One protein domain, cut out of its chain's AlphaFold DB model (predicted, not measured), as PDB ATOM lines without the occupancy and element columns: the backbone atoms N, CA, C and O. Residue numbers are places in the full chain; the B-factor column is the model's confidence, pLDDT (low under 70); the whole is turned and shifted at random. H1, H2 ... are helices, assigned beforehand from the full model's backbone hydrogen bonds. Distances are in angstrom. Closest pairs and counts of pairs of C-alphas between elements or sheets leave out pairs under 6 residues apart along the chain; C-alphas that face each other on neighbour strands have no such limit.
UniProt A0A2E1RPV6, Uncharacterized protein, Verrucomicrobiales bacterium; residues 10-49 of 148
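Overview. This is residues 10 to 49 of the 148 residues of an uncharacterized protein of Verrucomicrobiales bacterium (UniProt A0A2E1RPV6). Two short helices, H2 the longer and H1 set obliquely to it, run the same way, and the long unnamed loop of residues 22 to 36 folds back from the end of H1 to the start of H2. The bend at residues 33 to 38, of which 37 and 38 belong to H2, sticks out. The 40 printed residues hold H1, then H2, and no named strand; the class is all helix, with 19 residues in named elements, under half. The whole is compact, with a radius of gyration of the C-alphas of 9.3 A and spans of 27 by 21 by 15 A.

Arrangement. H2, residues 37 to 47, and H1, residues 14 to 21, are close but not clearly touching; their closest C-alphas, of Val 14 and Ile 44, are 7.3 A apart. They run the same way at a steep tilt of 43 degrees. In both, every O i to N i+4 pair is within hydrogen-bond range.

Along the chain. H2 measures 16.2 A and ends at C-alpha 47 (37.111, 52.649, 36.329). H1 measures 10.6 A and begins at C-alpha 14 (37.953, 61.216, 29.720).

Size, cuts and confidence. The C-alphas farthest apart, of Lys 22 and Ser 35, are 27.1 A apart. The link from H1 to H2 is long. The printed part has no cut, and no printed residue is under 70 in pLDDT.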
ATOM      1  N   LYS A  10      34.117  67.634  25.758       85.50
ATOM      2  CA  LYS A  10      33.764  67.023  24.478       85.50
ATOM      3  C   LYS A  10      33.411  65.549  24.673       85.50
ATOM      4  O   LYS A  10      34.142  64.801  25.324       85.50
ATOM      5  N   ARG A  11      32.314  65.113  24.055       84.88
ATOM      6  CA  ARG A  11      31.870  63.717  24.068       84.88
ATOM      7  C   ARG A  11      32.994  62.762  23.651       84.88
ATOM      8  O   ARG A  11      33.736  63.037  22.709       84.88
ATOM      9  N   GLY A  12      33.100  61.638  24.356       83.62
ATOM     10  CA  GLY A  12      34.134  60.633  24.105       83.62
ATOM     11  C   GLY A  12      35.513  60.976  24.672       83.62
ATOM     12  O   GLY A  12      36.448  60.234  24.404       83.62
ATOM     13  N   THR A  13      35.652  62.060  25.442       87.94
ATOM     14  CA  THR A  13      36.867  62.351  26.220       87.94
ATOM     15  C   THR A  13      36.771  61.797  27.638       87.94
ATOM     16  O   THR A  13      35.679  61.530  28.137       87.94
ATOM     17  N   VAL A  14      37.914  61.668  28.320       90.25
ATOM     18  CA  VAL A  14      37.953  61.216  29.720       90.25
ATOM     19  C   VAL A  14      37.145  62.168  30.604       90.25
ATOM     20  O   VAL A  14      36.297  61.711  31.362       90.25
ATOM     21  N   GLN A  15      37.321  63.479  30.421       90.94
ATOM     22  CA  GLN A  15      36.644  64.519  31.202       90.94
ATOM     23  C   GLN A  15      35.117  64.434  31.089       90.94
ATOM     24  O   GLN A  15      34.406  64.685  32.061       90.94
ATOM     25  N   PHE A  16      34.600  64.049  29.916       91.31
ATOM     26  CA  PHE A  16      33.167  63.836  29.729       91.31
ATOM     27  C   PHE A  16      32.656  62.719  30.642       91.31
ATOM     28  O   PHE A  16      31.671  62.908  31.355       91.31
ATOM     29  N   TYR A  17      33.355  61.584  30.679       91.00
ATOM     30  CA  TYR A  17      32.982  60.456  31.531       91.00
ATOM     31  C   TYR A  17      33.207  60.734  33.019       91.00
ATOM     32  O   TYR A  17      32.402  60.297  33.840       91.00
ATOM     33  N   GLU A  18      34.241  61.500  33.377       92.44
ATOM     34  CA  GLU A  18      34.448  61.942  34.760       92.44
ATOM     35  C   GLU A  18      33.291  62.821  35.249       92.44
ATOM     36  O   GLU A  18      32.783  62.602  36.350       92.44
ATOM     37  N   LYS A  19      32.827  63.770  34.419       92.25
ATOM     38  CA  LYS A  19      31.656  64.613  34.716       92.25
ATOM     39  C   LYS A  19      30.380  63.776  34.807       92.25
ATOM     40  O   LYS A  19      29.609  63.940  35.751       92.25
ATOM     41  N   LEU A  20      30.181  62.865  33.854       91.31
ATOM     42  CA  LEU A  20      28.997  62.012  33.767       91.31
ATOM     43  C   LEU A  20      28.853  61.090  34.987       91.31
ATOM     44  O   LEU A  20      27.793  61.045  35.607       91.31
ATOM     45  N   TYR A  21      29.924  60.386  35.356       91.50
ATOM     46  CA  TYR A  21      29.918  59.403  36.444       91.50
ATOM     47  C   TYR A  21      30.395  59.961  37.786       91.50
ATOM     48  O   TYR A  21      30.468  59.215  38.764       91.50
ATOM     49  N   LYS A  22      30.746  61.252  37.846       91.88
ATOM     50  CA  LYS A  22      31.311  61.916  39.036       91.88
ATOM     51  C   LYS A  22      32.468  61.115  39.649       91.88
ATOM     52  O   LYS A  22      32.601  61.022  40.866       91.88
ATOM     53  N   THR A  23      33.275  60.497  38.790       91.25
ATOM     54  CA  THR A  23      34.344  59.563  39.156       91.25
ATOM     55  C   THR A  23      35.627  60.008  38.482       91.25
ATOM     56  O   THR A  23      35.637  60.211  37.274       91.25
ATOM     57  N   LYS A  24      36.713  60.143  39.246       91.81
ATOM     58  CA  LYS A  24      38.022  60.501  38.695       91.81
ATOM     59  C   LYS A  24      38.635  59.305  37.969       91.81
ATOM     60  O   LYS A  24      38.762  58.235  38.563       91.81
ATOM     61  N   ILE A  25      39.049  59.504  36.723       91.69
ATOM     62  CA  ILE A  25      39.663  58.487  35.874       91.69
ATOM     63  C   ILE A  25      41.172  58.745  35.819       91.69
ATOM     64  O   ILE A  25      41.630  59.824  35.453       91.69
ATOM     65  N   ILE A  26      41.974  57.750  36.193       90.81
ATOM     66  CA  ILE A  26      43.428  57.892  36.353       90.81
ATOM     67  C   ILE A  26      44.157  56.990  35.359       90.81
ATOM     68  O   ILE A  26      43.843  55.810  35.228       90.81
ATOM     69  N   GLY A  27      45.167  57.532  34.674       87.69
ATOM     70  CA  GLY A  27      46.065  56.745  33.820       87.69
ATOM     71  C   GLY A  27      45.450  56.246  32.507       87.69
ATOM     72  O   GLY A  27      46.059  55.419  31.832       87.69
ATOM     73  N   VAL A  28      44.266  56.739  32.129       87.94
ATOM     74  CA  VAL A  28      43.695  56.514  30.795       87.94
ATOM     75  C   VAL A  28      44.276  57.550  29.838       87.94
ATOM     76  O   VAL A  28      44.167  58.751  30.078       87.94
ATOM     77  N   LYS A  29      44.911  57.073  28.766       86.31
ATOM     78  CA  LYS A  29      45.497  57.928  27.726       86.31
ATOM     79  C   LYS A  29      44.413  58.535  26.839       86.31
ATOM     80  O   LYS A  29      43.245  58.160  26.922       86.31
ATOM     81  N   SER A  30      44.787  59.458  25.960       82.00
ATOM     82  CA  SER A  30      43.853  59.954  24.950       82.00
ATOM     83  C   SER A  30      43.455  58.844  23.964       82.00
ATOM     84  O   SER A  30      44.213  57.901  23.738       82.00
ATOM     85  N   ILE A  31      42.265  58.940  23.358       78.88
ATOM     86  CA  ILE A  31      41.743  57.903  22.445       78.88
ATOM     87  C   ILE A  31      42.697  57.590  21.276       78.88
ATOM     88  O   ILE A  31      42.787  56.441  20.864       78.88
ATOM     89  N   GLY A  32      43.452  58.582  20.789       80.38
ATOM     90  CA  GLY A  32      44.410  58.421  19.687       80.38
ATOM     91  C   GLY A  32      45.709  57.700  20.061       80.38
ATOM     92  O   GLY A  32      46.482  57.349  19.176       80.38
ATOM     93  N   GLU A  33      45.961  57.470  21.349       85.31
ATOM     94  CA  GLU A  33      47.133  56.721  21.823       85.31
ATOM     95  C   GLU A  33      46.863  55.219  21.982       85.31
ATOM     96  O   GLU A  33      47.790  54.454  22.263       85.31
ATOM     97  N   TYR A  34      45.611  54.786  21.821       82.81
ATOM     98  CA  TYR A  34      45.252  53.373  21.784       82.81
ATOM     99  C   TYR A  34      45.231  52.885  20.338       82.81
ATOM    100  O   TYR A  34      44.703  53.547  19.448       82.81
ATOM    101  N   SER A  35      45.768  51.686  20.105       81.94
ATOM    102  CA  SER A  35      45.713  51.034  18.792       81.94
ATOM    103  C   SER A  35      44.297  50.597  18.404       81.94
ATOM    104  O   SER A  35      44.019  50.378  17.231       81.94
ATOM    105  N   ASP A  36      43.428  50.423  19.401       80.88
ATOM    106  CA  ASP A  36      42.049  49.980  19.253       80.88
ATOM    107  C   ASP A  36      41.137  50.867  20.125       80.88
ATOM    108  O   ASP A  36      41.343  50.930  21.346       80.88
ATOM    109  N   PRO A  37      40.132  51.543  19.537       81.38
ATOM    110  CA  PRO A  37      39.149  52.326  20.278       81.38
ATOM    111  C   PRO A  37      38.453  51.545  21.403       81.38
ATOM    112  O   PRO A  37      38.186  52.120  22.463       81.38
ATOM    113  N   ASP A  38      38.223  50.236  21.237       84.56
ATOM    114  CA  ASP A  38      37.595  49.401  22.270       84.56
ATOM    115  C   ASP A  38      38.449  49.372  23.551       84.56
ATOM    116  O   ASP A  38      37.906  49.296  24.657       84.56
ATOM    117  N   GLN A  39      39.782  49.483  23.447       87.94
ATOM    118  CA  GLN A  39      40.674  49.525  24.613       87.94
ATOM    119  C   GLN A  39      40.513  50.818  25.411       87.94
ATOM    120  O   GLN A  39      40.492  50.770  26.645       87.94
ATOM    121  N   TYR A  40      40.361  51.950  24.720       89.94
ATOM    122  CA  TYR A  40      40.116  53.247  25.345       89.94
ATOM    123  C   TYR A  40      38.815  53.217  26.158       89.94
ATOM    124  O   TYR A  40      38.814  53.476  27.366       89.94
ATOM    125  N   PHE A  41      37.715  52.802  25.525       89.62
ATOM    126  CA  PHE A  41      36.414  52.707  26.186       89.62
ATOM    127  C   PHE A  41      36.405  51.651  27.293       89.62
ATOM    128  O   PHE A  41      35.849  51.893  28.362       89.62
ATOM    129  N   SER A  42      37.083  50.518  27.097       90.44
ATOM    130  CA  SER A  42      37.242  49.496  28.137       90.44
ATOM    131  C   SER A  42      37.990  50.021  29.364       90.44
ATOM    132  O   SER A  42      37.639  49.668  30.490       90.44
ATOM    133  N   ALA A  43      39.021  50.851  29.178       91.31
ATOM    134  CA  ALA A  43      39.783  51.421  30.285       91.31
ATOM    135  C   ALA A  43      38.918  52.362  31.138       91.31
ATOM    136  O   ALA A  43      38.933  52.260  32.364       91.31
ATOM    137  N   ILE A  44      38.105  53.200  30.492       92.19
ATOM    138  CA  ILE A  44      37.140  54.083  31.162       92.19
ATOM    139  C   ILE A  44      36.061  53.267  31.873       92.19
ATOM    140  O   ILE A  44      35.852  53.422  33.075       92.19
ATOM    141  N   ALA A  45      35.414  52.356  31.144       92.06
ATOM    142  CA  ALA A  45      34.324  51.524  31.636       92.06
ATOM    143  C   ALA A  45      34.712  50.740  32.897       92.06
ATOM    144  O   ALA A  45      33.908  50.620  33.821       92.06
ATOM    145  N   ARG A  46      35.953  50.237  32.965       92.06
ATOM    146  CA  ARG A  46      36.482  49.551  34.153       92.06
ATOM    147  C   ARG A  46      36.566  50.461  35.373       92.06
ATOM    148  O   ARG A  46      36.253  50.000  36.465       92.06
ATOM    149  N   GLN A  47      36.975  51.717  35.205       94.12
ATOM    150  CA  GLN A  47      37.111  52.649  36.329       94.12
ATOM    151  C   GLN A  47      35.762  53.178  36.816       94.12
ATOM    152  O   GLN A  47      35.592  53.382  38.013       94.12
ATOM    153  N   VAL A  48      34.787  53.322  35.916       92.75
ATOM    154  CA  VAL A  48      33.425  53.760  36.275       92.75
ATOM    155  C   VAL A  48      32.472  52.591  36.587       92.75
ATOM    156  O   VAL A  48      31.287  52.795  36.827       92.75
ATOM    157  N   GLY A  49      32.980  51.352  36.624       92.94
ATOM    158  CA  GLY A  49      32.258  50.181  37.141       92.94
ATOM    159  C   GLY A  49      31.241  49.528  36.193       92.94
ATOM    160  O   GLY A  49      30.412  48.731  36.642       92.94
TER     161      GLY A  49